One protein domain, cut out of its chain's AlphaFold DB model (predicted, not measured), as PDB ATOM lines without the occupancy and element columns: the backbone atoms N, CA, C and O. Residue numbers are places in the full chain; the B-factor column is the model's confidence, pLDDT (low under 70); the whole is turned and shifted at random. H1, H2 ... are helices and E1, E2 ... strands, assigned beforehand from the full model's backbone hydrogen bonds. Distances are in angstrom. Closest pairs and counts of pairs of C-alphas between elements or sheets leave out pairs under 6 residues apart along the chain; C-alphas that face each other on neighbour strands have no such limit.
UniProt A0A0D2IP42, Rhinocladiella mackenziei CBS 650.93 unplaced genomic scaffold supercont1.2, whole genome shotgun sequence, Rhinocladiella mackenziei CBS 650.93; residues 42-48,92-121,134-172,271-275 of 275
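AT A GLANCE: This is residues 42 to 48, 92 to 121, 134 to 172 and 271 to 275 of the 275 residues of an uncharacterized protein of Rhinocladiella mackenziei CBS 650.93 (UniProt A0A0D2IP42). A small parallel sheet, E2, E1, E3 in order, lies between H1 on one face and long H3 on the other; H2 makes a corner with H3 beyond the sheet. The 81 printed residues, class mixed, run E1, H1, E2, H2, H3, E3. The whole is loose, radius of gyration of the C-alphas 14.8 A, spanning 48 by 29 by 23 A.

HOW THE PARTS SIT: E1, residues 42 to 44, is parallel to E2, residues 107 to 112; N 43 and O 110, 2.9 A, are within hydrogen-bond range. E3, residues 271 to 274, is parallel to E1, with no such pair. H1, residues 92 to 102, is on the sheet; its closest C-alphas to E2 are Ser 100 and Leu 107, 4.8 A. H3, residues 149 to 170, is on the opposite face, height over the sheet 9.4 A. H2, residues 137 to 147, is about perpendicular to H3, 82 degrees, close but not clearly touching; the closest C-alphas are Leu 146 and Arg 152, 6.4 A. In H1, H2 and H3 every O i to N i+4 pair is within range.

IN THESE COORDINATES: E1 begins at C-alpha 42 (-10.165, -34.569, -40.785). H3, 31.4 A, ends at C-alpha 170 (-0.792, -20.159, -29.600).

THE WHOLE: Cuts after 48, 121 and 172 leave C-alpha gaps of 13.1 A, 17.1 A and 18.8 A. Residues 172 and 271 to 275 have pLDDT under 70.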
ATOM      1  N   ILE A  42      -8.711 -34.517 -40.645       94.31
ATOM      2  CA  ILE A  42     -10.165 -34.569 -40.785       94.31
ATOM      3  C   ILE A  42     -10.475 -34.653 -42.270       94.31
ATOM      4  O   ILE A  42     -10.096 -33.775 -43.045       94.31
ATOM      5  N   ASN A  43     -11.160 -35.724 -42.648       93.81
ATOM      6  CA  ASN A  43     -11.566 -35.978 -44.016       93.81
ATOM      7  C   ASN A  43     -13.088 -35.877 -44.136       93.81
ATOM      8  O   ASN A  43     -13.825 -36.413 -43.306       93.81
ATOM      9  N   ILE A  44     -13.554 -35.183 -45.168       91.81
ATOM     10  CA  ILE A  44     -14.977 -34.991 -45.442       91.81
ATOM     11  C   ILE A  44     -15.271 -35.664 -46.778       91.81
ATOM     12  O   ILE A  44     -14.721 -35.279 -47.799       91.81
ATOM     13  N   GLY A  45     -16.102 -36.700 -46.752       87.75
ATOM     14  CA  GLY A  45     -16.551 -37.416 -47.938       87.75
ATOM     15  C   GLY A  45     -17.863 -36.855 -48.476       87.75
ATOM     16  O   GLY A  45     -18.675 -36.295 -47.740       87.75
ATOM     17  N   THR A  46     -18.090 -37.060 -49.769       85.25
ATOM     18  CA  THR A  46     -19.294 -36.631 -50.496       85.25
ATOM     19  C   THR A  46     -20.430 -37.654 -50.449       85.25
ATOM     20  O   THR A  46     -21.435 -37.485 -51.133       85.25
ATOM     21  N   GLY A  47     -20.300 -38.700 -49.631       82.94
ATOM     22  CA  GLY A  47     -21.298 -39.750 -49.466       82.94
ATOM     23  C   GLY A  47     -20.676 -41.134 -49.377       82.94
ATOM     24  O   GLY A  47     -19.619 -41.382 -49.945       82.94
ATOM     25  N   THR A  48     -21.325 -42.030 -48.641       79.62
ATOM     26  CA  THR A  48     -21.006 -43.461 -48.566       79.62
ATOM     27  C   THR A  48     -22.147 -44.283 -49.133       79.62
ATOM     28  O   THR A  48     -23.312 -43.954 -48.888       79.62
ATOM     29  N   ARG A  92      -9.304 -46.885 -48.266       84.56
ATOM     30  CA  ARG A  92      -8.229 -45.998 -47.781       84.56
ATOM     31  C   ARG A  92      -8.575 -45.329 -46.455       84.56
ATOM     32  O   ARG A  92      -7.719 -45.185 -45.585       84.56
ATOM     33  N   ALA A  93      -9.832 -44.938 -46.274       86.06
ATOM     34  CA  ALA A  93     -10.278 -44.364 -45.015       86.06
ATOM     35  C   ALA A  93     -10.288 -45.384 -43.868       86.06
ATOM     36  O   ALA A  93      -9.920 -45.032 -42.746       86.06
ATOM     37  N   LYS A  94     -10.670 -46.637 -44.133       86.62
ATOM     38  CA  LYS A  94     -10.596 -47.734 -43.155       86.62
ATOM     39  C   LYS A  94      -9.153 -48.013 -42.745       86.62
ATOM     40  O   LYS A  94      -8.896 -48.175 -41.555       86.62
ATOM     41  N   ASP A  95      -8.222 -48.001 -43.693       87.12
ATOM     42  CA  ASP A  95      -6.797 -48.197 -43.415       87.12
ATOM     43  C   ASP A  95      -6.244 -47.068 -42.525       87.12
ATOM     44  O   ASP A  95      -5.572 -47.329 -41.527       87.12
ATOM     45  N   LEU A  96      -6.589 -45.807 -42.814       89.31
ATOM     46  CA  LEU A  96      -6.214 -44.662 -41.972       89.31
ATOM     47  C   LEU A  96      -6.852 -44.719 -40.585       89.31
ATOM     48  O   LEU A  96      -6.194 -44.414 -39.591       89.31
ATOM     49  N   TYR A  97      -8.115 -45.141 -40.506       90.31
ATOM     50  CA  TYR A  97      -8.790 -45.353 -39.232       90.31
ATOM     51  C   TYR A  97      -8.064 -46.417 -38.404       90.31
ATOM     52  O   TYR A  97      -7.750 -46.174 -37.241       90.31
ATOM     53  N   TYR A  98      -7.710 -47.547 -39.020       88.94
ATOM     54  CA  TYR A  98      -6.931 -48.607 -38.386       88.94
ATOM     55  C   TYR A  98      -5.575 -48.108 -37.865       88.94
ATOM     56  O   TYR A  98      -5.191 -48.417 -36.738       88.94
ATOM     57  N   ILE A  99      -4.861 -47.299 -38.653       87.25
ATOM     58  CA  ILE A  99      -3.592 -46.694 -38.224       87.25
ATOM     59  C   ILE A  99      -3.819 -45.753 -37.037       87.25
ATOM     60  O   ILE A  99      -3.066 -45.824 -36.069       87.25
ATOM     61  N   SER A 100      -4.850 -44.907 -37.082       91.94
ATOM     62  CA  SER A 100      -5.148 -43.963 -35.996       91.94
ATOM     63  C   SER A 100      -5.564 -44.650 -34.695       91.94
ATOM     64  O   SER A 100      -5.201 -44.192 -33.618       91.94
ATOM     65  N   ASP A 101      -6.273 -45.776 -34.787       90.88
ATOM     66  CA  ASP A 101      -6.682 -46.576 -33.631       90.88
ATOM     67  C   ASP A 101      -5.476 -47.277 -32.989       90.88
ATOM     68  O   ASP A 101      -5.331 -47.315 -31.768       90.88
ATOM     69  N   ARG A 102      -4.556 -47.783 -33.819       88.31
ATOM     70  CA  ARG A 102      -3.359 -48.493 -33.355       88.31
ATOM     71  C   ARG A 102      -2.245 -47.564 -32.868       88.31
ATOM     72  O   ARG A 102      -1.480 -47.950 -31.985       88.31
ATOM     73  N   PHE A 103      -2.136 -46.371 -33.445       88.75
ATOM     74  CA  PHE A 103      -1.088 -45.393 -33.159       88.75
ATOM     75  C   PHE A 103      -1.689 -44.001 -32.910       88.75
ATOM     76  O   PHE A 103      -1.402 -43.062 -33.663       88.75
ATOM     77  N   PRO A 104      -2.500 -43.840 -31.846       89.56
ATOM     78  CA  PRO A 104      -3.212 -42.595 -31.593       89.56
ATOM     79  C   PRO A 104      -2.250 -41.429 -31.386       89.56
ATOM     80  O   PRO A 104      -2.540 -40.342 -31.857       89.56
ATOM     81  N   ASP A 105      -1.074 -41.640 -30.793       87.75
ATOM     82  CA  ASP A 105      -0.083 -40.576 -30.572       87.75
ATOM     83  C   ASP A 105       0.527 -40.025 -31.875       87.75
ATOM     84  O   ASP A 105       1.040 -38.910 -31.893       87.75
ATOM     85  N   GLN A 106       0.447 -40.776 -32.979       86.50
ATOM     86  CA  GLN A 106       1.018 -40.387 -34.273       86.50
ATOM     87  C   GLN A 106      -0.036 -39.847 -35.240       86.50
ATOM     88  O   GLN A 106       0.243 -38.919 -36.000       86.50
ATOM     89  N   LEU A 107      -1.245 -40.414 -35.223       90.44
ATOM     90  CA  LEU A 107      -2.315 -40.052 -36.145       90.44
ATOM     91  C   LEU A 107      -3.651 -39.956 -35.413       90.44
ATOM     92  O   LEU A 107      -4.164 -40.939 -34.890       90.44
ATOM     93  N   PHE A 108      -4.266 -38.781 -35.474       94.19
ATOM     94  CA  PHE A 108      -5.684 -38.599 -35.200       94.19
ATOM     95  C   PHE A 108      -6.423 -38.496 -36.531       94.19
ATOM     96  O   PHE A 108      -6.184 -37.556 -37.290       94.19
ATOM     97  N   PHE A 109      -7.317 -39.443 -36.818       94.25
ATOM     98  CA  PHE A 109      -8.062 -39.474 -38.075       94.25
ATOM     99  C   PHE A 109      -9.569 -39.605 -37.851       94.25
ATOM    100  O   PHE A 109     -10.059 -40.534 -37.204       94.25
ATOM    101  N   HIS A 110     -10.331 -38.702 -38.466       94.62
ATOM    102  CA  HIS A 110     -11.778 -38.829 -38.569       94.62
ATOM    103  C   HIS A 110     -12.264 -38.536 -39.984       94.62
ATOM    104  O   HIS A 110     -12.055 -37.447 -40.511       94.62
ATOM    105  N   ARG A 111     -12.986 -39.506 -40.558       91.50
ATOM    106  CA  ARG A 111     -13.754 -39.337 -41.794       91.50
ATOM    107  C   ARG A 111     -15.233 -39.116 -41.510       91.50
ATOM    108  O   ARG A 111     -15.859 -39.930 -40.821       91.50
ATOM    109  N   PHE A 112     -15.785 -38.059 -42.083       92.31
ATOM    110  CA  PHE A 112     -17.209 -37.758 -42.095       92.31
ATOM    111  C   PHE A 112     -17.720 -37.927 -43.519       92.31
ATOM    112  O   PHE A 112     -17.469 -37.080 -44.361       92.31
ATOM    113  N   SER A 113     -18.405 -39.032 -43.788       89.62
ATOM    114  CA  SER A 113     -19.084 -39.274 -45.059       89.62
ATOM    115  C   SER A 113     -20.513 -39.705 -44.761       89.62
ATOM    116  O   SER A 113     -20.732 -40.479 -43.824       89.62
ATOM    117  N   ALA A 114     -21.475 -39.131 -45.482       87.75
ATOM    118  CA  ALA A 114     -22.889 -39.328 -45.200       87.75
ATOM    119  C   ALA A 114     -23.439 -40.580 -45.896       87.75
ATOM    120  O   ALA A 114     -23.365 -40.724 -47.113       87.75
ATOM    121  N   ASP A 115     -24.072 -41.453 -45.122       84.50
ATOM    122  CA  ASP A 115     -24.754 -42.679 -45.555       84.50
ATOM    123  C   ASP A 115     -26.236 -42.449 -45.901       84.50
ATOM    124  O   ASP A 115     -27.000 -43.381 -46.134       84.50
ATOM    125  N   THR A 116     -26.661 -41.188 -45.982       83.12
ATOM    126  CA  THR A 116     -28.060 -40.778 -46.164       83.12
ATOM    127  C   THR A 116     -28.513 -40.746 -47.631       83.12
ATOM    128  O   THR A 116     -29.407 -39.972 -47.975       83.12
ATOM    129  N   GLY A 117     -27.864 -41.497 -48.526       82.25
ATOM    130  CA  GLY A 117     -28.169 -41.465 -49.967       82.25
ATOM    131  C   GLY A 117     -27.761 -40.161 -50.664       82.25
ATOM    132  O   GLY A 117     -28.329 -39.791 -51.687       82.25
ATOM    133  N   ILE A 118     -26.821 -39.399 -50.093       84.62
ATOM    134  CA  ILE A 118     -26.301 -38.180 -50.741       84.62
ATOM    135  C   ILE A 118     -25.509 -38.516 -52.017       84.62
ATOM    136  O   ILE A 118     -25.488 -37.724 -52.949       84.62
ATOM    137  N   HIS A 119     -24.940 -39.724 -52.078       80.62
ATOM    138  CA  HIS A 119     -24.208 -40.252 -53.229       80.62
ATOM    139  C   HIS A 119     -25.089 -40.469 -54.472       80.62
ATOM    140  O   HIS A 119     -24.560 -40.564 -55.574       80.62
ATOM    141  N   ASP A 120     -26.415 -40.541 -54.310       81.56
ATOM    142  CA  ASP A 120     -27.357 -40.684 -55.428       81.56
ATOM    143  C   ASP A 120     -27.553 -39.373 -56.205       81.56
ATOM    144  O   ASP A 120     -28.054 -39.376 -57.333       81.56
ATOM    145  N   ILE A 121     -27.175 -38.240 -55.602       82.00
ATOM    146  CA  ILE A 121     -27.286 -36.925 -56.226       82.00
ATOM    147  C   ILE A 121     -26.154 -36.787 -57.245       82.00
ATOM    148  O   ILE A 121     -24.972 -36.875 -56.914       82.00
ATOM    149  N   GLY A 134     -37.609 -23.790 -50.703       70.25
ATOM    150  CA  GLY A 134     -37.415 -24.791 -49.642       70.25
ATOM    151  C   GLY A 134     -35.952 -25.147 -49.328       70.25
ATOM    152  O   GLY A 134     -35.042 -24.664 -50.001       70.25
ATOM    153  N   PRO A 135     -35.699 -25.960 -48.278       76.06
ATOM    154  CA  PRO A 135     -34.357 -26.452 -47.973       76.06
ATOM    155  C   PRO A 135     -33.899 -27.417 -49.068       76.06
ATOM    156  O   PRO A 135     -34.634 -28.335 -49.437       76.06
ATOM    157  N   ASN A 136     -32.682 -27.215 -49.570       86.56
ATOM    158  CA  ASN A 136     -32.166 -27.992 -50.692       86.56
ATOM    159  C   ASN A 136     -31.922 -29.467 -50.296       86.56
ATOM    160  O   ASN A 136     -31.720 -29.795 -49.121       86.56
ATOM    161  N   GLU A 137     -31.970 -30.385 -51.266       88.19
ATOM    162  CA  GLU A 137     -31.897 -31.829 -50.989       88.19
ATOM    163  C   GLU A 137     -30.593 -32.204 -50.263       88.19
ATOM    164  O   GLU A 137     -30.598 -33.004 -49.319       88.19
ATOM    165  N   ILE A 138     -29.482 -31.571 -50.655       87.56
ATOM    166  CA  ILE A 138     -28.167 -31.766 -50.034       87.56
ATOM    167  C   ILE A 138     -28.176 -31.347 -48.559       87.56
ATOM    168  O   ILE A 138     -27.654 -32.069 -47.709       87.56
ATOM    169  N   GLU A 139     -28.781 -30.213 -48.224       88.38
ATOM    170  CA  GLU A 139     -28.885 -29.665 -46.874       88.38
ATOM    171  C   GLU A 139     -29.781 -30.545 -46.015       88.38
ATOM    172  O   GLU A 139     -29.423 -30.839 -44.875       88.38
ATOM    173  N   VAL A 140     -30.902 -31.031 -46.552       90.81
ATOM    174  CA  VAL A 140     -31.789 -31.956 -45.835       90.81
ATOM    175  C   VAL A 140     -31.051 -33.251 -45.492       90.81
ATOM    176  O   VAL A 140     -31.066 -33.681 -44.330       90.81
ATOM    177  N   LYS A 141     -30.359 -33.861 -46.462       91.38
ATOM    178  CA  LYS A 141     -29.587 -35.097 -46.255       91.38
ATOM    179  C   LYS A 141     -28.415 -34.883 -45.295       91.38
ATOM    180  O   LYS A 141     -28.278 -35.621 -44.319       91.38
ATOM    181  N   THR A 142     -27.645 -33.815 -45.482       90.88
ATOM    182  CA  THR A 142     -26.517 -33.459 -44.607       90.88
ATOM    183  C   THR A 142     -26.986 -33.163 -43.186       90.88
ATOM    184  O   THR A 142     -26.430 -33.676 -42.219       90.88
ATOM    185  N   THR A 143     -28.064 -32.397 -43.023       91.81
ATOM    186  CA  THR A 143     -28.648 -32.102 -41.708       91.81
ATOM    187  C   THR A 143     -29.129 -33.376 -41.022       91.81
ATOM    188  O   THR A 143     -28.963 -33.528 -39.812       91.81
ATOM    189  N   THR A 144     -29.701 -34.311 -41.781       93.75
ATOM    190  CA  THR A 144     -30.109 -35.624 -41.266       93.75
ATOM    191  C   THR A 144     -28.901 -36.411 -40.761       93.75
ATOM    192  O   THR A 144     -28.927 -36.889 -39.626       93.75
ATOM    193  N   TYR A 145     -27.812 -36.452 -41.530       93.12
ATOM    194  CA  TYR A 145     -26.551 -37.069 -41.116       93.12
ATOM    195  C   TYR A 145     -25.989 -36.437 -39.828       93.12
ATOM    196  O   TYR A 145     -25.711 -37.130 -38.847       93.12
ATOM    197  N   LEU A 146     -25.917 -35.103 -39.770       93.94
ATOM    198  CA  LEU A 146     -25.412 -34.345 -38.615       93.94
ATOM    199  C   LEU A 146     -26.302 -34.449 -37.364       93.94
ATOM    200  O   LEU A 146     -25.868 -34.136 -36.250       93.94
ATOM    201  N   ARG A 147     -27.565 -34.868 -37.502       94.50
ATOM    202  CA  ARG A 147     -28.450 -35.146 -36.360       94.50
ATOM    203  C   ARG A 147     -28.142 -36.482 -35.684       94.50
ATOM    204  O   ARG A 147     -28.527 -36.649 -34.527       94.50
ATOM    205  N   GLY A 148     -27.427 -37.391 -36.349       94.19
ATOM    206  CA  GLY A 148     -27.017 -38.670 -35.775       94.19
ATOM    207  C   GLY A 148     -26.161 -38.487 -34.517       94.19
ATOM    208  O   GLY A 148     -25.165 -37.767 -34.529       94.19
ATOM    209  N   SER A 149     -26.519 -39.160 -33.420       94.94
ATOM    210  CA  SER A 149     -25.805 -39.034 -32.137       94.94
ATOM    211  C   SER A 149     -24.333 -39.437 -32.253       94.94
ATOM    212  O   SER A 149     -23.458 -38.694 -31.820       94.94
ATOM    213  N   LYS A 150     -24.050 -40.560 -32.926       93.19
ATOM    214  CA  LYS A 150     -22.685 -41.041 -33.194       93.19
ATOM    215  C   LYS A 150     -21.859 -40.019 -33.983       93.19
ATOM    216  O   LYS A 150     -20.686 -39.819 -33.680       93.19
ATOM    217  N   VAL A 151     -22.468 -39.361 -34.973       93.81
ATOM    218  CA  VAL A 151     -21.809 -38.327 -35.789       93.81
ATOM    219  C   VAL A 151     -21.489 -37.106 -34.932       93.81
ATOM    220  O   VAL A 151     -20.354 -36.641 -34.941       93.81
ATOM    221  N   ARG A 152     -22.446 -36.638 -34.123       94.44
ATOM    222  CA  ARG A 152     -22.252 -35.505 -33.204       94.44
ATOM    223  C   ARG A 152     -21.125 -35.740 -32.209       94.44
ATOM    224  O   ARG A 152     -20.289 -34.862 -32.046       94.44
ATOM    225  N   THR A 153     -21.065 -36.918 -31.591       96.06
ATOM    226  CA  THR A 153     -19.982 -37.261 -30.657       96.06
ATOM    227  C   THR A 153     -18.616 -37.224 -31.342       96.06
ATOM    228  O   THR A 153     -17.669 -36.670 -30.794       96.06
ATOM    229  N   ARG A 154     -18.512 -37.750 -32.569       94.62
ATOM    230  CA  ARG A 154     -17.263 -37.713 -33.347       94.62
ATOM    231  C   ARG A 154     -16.882 -36.296 -33.779       94.62
ATOM    232  O   ARG A 154     -15.707 -35.951 -33.740       94.62
ATOM    233  N   LEU A 155     -17.855 -35.472 -34.171       95.25
ATOM    234  CA  LEU A 155     -17.631 -34.059 -34.498       95.25
ATOM    235  C   LEU A 155     -17.153 -33.269 -33.285       95.25
ATOM    236  O   LEU A 155     -16.240 -32.463 -33.412       95.25
ATOM    237  N   GLN A 156     -17.741 -33.522 -32.116       96.38
ATOM    238  CA  GLN A 156     -17.303 -32.904 -30.873       96.38
ATOM    239  C   GLN A 156     -15.852 -33.286 -30.551       96.38
ATOM    240  O   GLN A 156     -15.037 -32.397 -30.342       96.38
ATOM    241  N   ALA A 157     -15.505 -34.577 -30.609       94.75
ATOM    242  CA  ALA A 157     -14.131 -35.032 -30.386       94.75
ATOM    243  C   ALA A 157     -13.138 -34.417 -31.392       94.75
ATOM    244  O   ALA A 157     -12.038 -34.011 -31.021       94.75
ATOM    245  N   ALA A 158     -13.531 -34.298 -32.665       94.88
ATOM    246  CA  ALA A 158     -12.726 -33.615 -33.675       94.88
ATOM    247  C   ALA A 158     -12.538 -32.125 -33.344       94.88
ATOM    248  O   ALA A 158     -11.423 -31.617 -33.433       94.88
ATOM    249  N   ALA A 159     -13.602 -31.428 -32.941       95.75
ATOM    250  CA  ALA A 159     -13.555 -30.013 -32.589       95.75
ATOM    251  C   ALA A 159     -12.689 -29.748 -31.350       95.75
ATOM    252  O   ALA A 159     -11.878 -28.825 -31.365       95.75
ATOM    253  N   GLU A 160     -12.811 -30.579 -30.312       96.44
ATOM    254  CA  GLU A 160     -11.951 -30.539 -29.123       96.44
ATOM    255  C   GLU A 160     -10.486 -30.728 -29.520       96.44
ATOM    256  O   GLU A 160      -9.637 -29.908 -29.175       96.44
ATOM    257  N   LYS A 161     -10.193 -31.721 -30.368       94.12
ATOM    258  CA  LYS A 161      -8.825 -31.965 -30.825       94.12
ATOM    259  C   LYS A 161      -8.244 -30.809 -31.642       94.12
ATOM    260  O   LYS A 161      -7.064 -30.483 -31.508       94.12
ATOM    261  N   LEU A 162      -9.055 -30.175 -32.489       93.19
ATOM    262  CA  LEU A 162      -8.654 -28.974 -33.225       93.19
ATOM    263  C   LEU A 162      -8.396 -27.790 -32.291       93.19
ATOM    264  O   LEU A 162      -7.445 -27.037 -32.512       93.19
ATOM    265  N   ALA A 163      -9.224 -27.628 -31.260       93.56
ATOM    266  CA  ALA A 163      -9.034 -26.600 -30.249       93.56
ATOM    267  C   ALA A 163      -7.725 -26.823 -29.481       93.56
ATOM    268  O   ALA A 163      -6.954 -25.878 -29.338       93.56
ATOM    269  N   ASP A 164      -7.411 -28.062 -29.094       92.25
ATOM    270  CA  ASP A 164      -6.143 -28.410 -28.440       92.25
ATOM    271  C   ASP A 164      -4.937 -28.053 -29.317       92.25
ATOM    272  O   ASP A 164      -3.984 -27.425 -28.854       92.25
ATOM    273  N   VAL A 165      -4.994 -28.394 -30.609       89.00
ATOM    274  CA  VAL A 165      -3.961 -28.032 -31.597       89.00
ATOM    275  C   VAL A 165      -3.805 -26.516 -31.701       89.00
ATOM    276  O   VAL A 165      -2.682 -26.012 -31.755       89.00
ATOM    277  N   TYR A 166      -4.913 -25.779 -31.729       89.19
ATOM    278  CA  TYR A 166      -4.894 -24.322 -31.781       89.19
ATOM    279  C   TYR A 166      -4.294 -23.713 -30.508       89.19
ATOM    280  O   TYR A 166      -3.463 -22.811 -30.598       89.19
ATOM    281  N   VAL A 167      -4.673 -24.212 -29.331       91.31
ATOM    282  CA  VAL A 167      -4.140 -23.744 -28.048       91.31
ATOM    283  C   VAL A 167      -2.648 -24.043 -27.953       91.31
ATOM    284  O   VAL A 167      -1.890 -23.127 -27.670       91.31
ATOM    285  N   ALA A 168      -2.205 -25.260 -28.274       86.25
ATOM    286  CA  ALA A 168      -0.790 -25.636 -28.236       86.25
ATOM    287  C   ALA A 168       0.085 -24.790 -29.178       86.25
ATOM    288  O   ALA A 168       1.242 -24.509 -28.884       86.25
ATOM    289  N   ARG A 169      -0.468 -24.359 -30.318       81.88
ATOM    290  CA  ARG A 169       0.224 -23.464 -31.259       81.88
ATOM    291  C   ARG A 169       0.320 -22.021 -30.770       81.88
ATOM    292  O   ARG A 169       1.265 -21.331 -31.132       81.88
ATOM    293  N   ASN A 170      -0.676 -21.557 -30.019       84.81
ATOM    294  CA  ASN A 170      -0.792 -20.159 -29.600       84.81
ATOM    295  C   ASN A 170      -0.420 -19.929 -28.133       84.81
ATOM    296  O   ASN A 170      -0.327 -18.779 -27.702       84.81
ATOM    297  N   SER A 171      -0.201 -20.989 -27.354       78.81
ATOM    298  CA  SER A 171       0.409 -20.871 -26.040       78.81
ATOM    299  C   SER A 171       1.816 -20.316 -26.242       78.81
ATOM    300  O   SER A 171       2.577 -20.910 -27.013       78.81
ATOM    301  N   PRO A 172       2.172 -19.181 -25.610       62.12
ATOM    302  CA  PRO A 172       3.530 -18.675 -25.691       62.12
ATOM    303  C   PRO A 172       4.443 -19.806 -25.239       62.12
ATOM    304  O   PRO A 172       4.256 -20.331 -24.141       62.12
ATOM    305  N   LEU A 271      -2.372 -29.076 -39.020       51.00
ATOM    306  CA  LEU A 271      -3.756 -29.250 -39.436       51.00
ATOM    307  C   LEU A 271      -3.823 -29.422 -40.953       51.00
ATOM    308  O   LEU A 271      -3.401 -28.526 -41.688       51.00
ATOM    309  N   PHE A 272      -4.410 -30.529 -41.402       47.31
ATOM    310  CA  PHE A 272      -4.802 -30.721 -42.791       47.31
ATOM    311  C   PHE A 272      -6.306 -30.995 -42.874       47.31
ATOM    312  O   PHE A 272      -6.820 -31.898 -42.210       47.31
ATOM    313  N   VAL A 273      -7.001 -30.203 -43.691       46.12
ATOM    314  CA  VAL A 273      -8.411 -30.401 -44.042       46.12
ATOM    315  C   VAL A 273      -8.439 -30.718 -45.530       46.12
ATOM    316  O   VAL A 273      -8.110 -29.857 -46.343       46.12
ATOM    317  N   GLY A 274      -8.758 -31.965 -45.870       40.81
ATOM    318  CA  GLY A 274      -8.870 -32.431 -47.252       40.81
ATOM    319  C   GLY A 274     -10.324 -32.739 -47.596       40.81
ATOM    320  O   GLY A 274     -10.970 -33.499 -46.868       40.81
ATOM    321  N   THR A 275     -10.807 -32.138 -48.681       36.50
ATOM    322  CA  THR A 275     -12.027 -32.531 -49.405       36.50
ATOM    323  C   THR A 275     -11.656 -33.487 -50.521       36.50
ATOM    324  O   THR A 275     -10.700 -33.132 -51.250       36.50
TER     325      THR A 275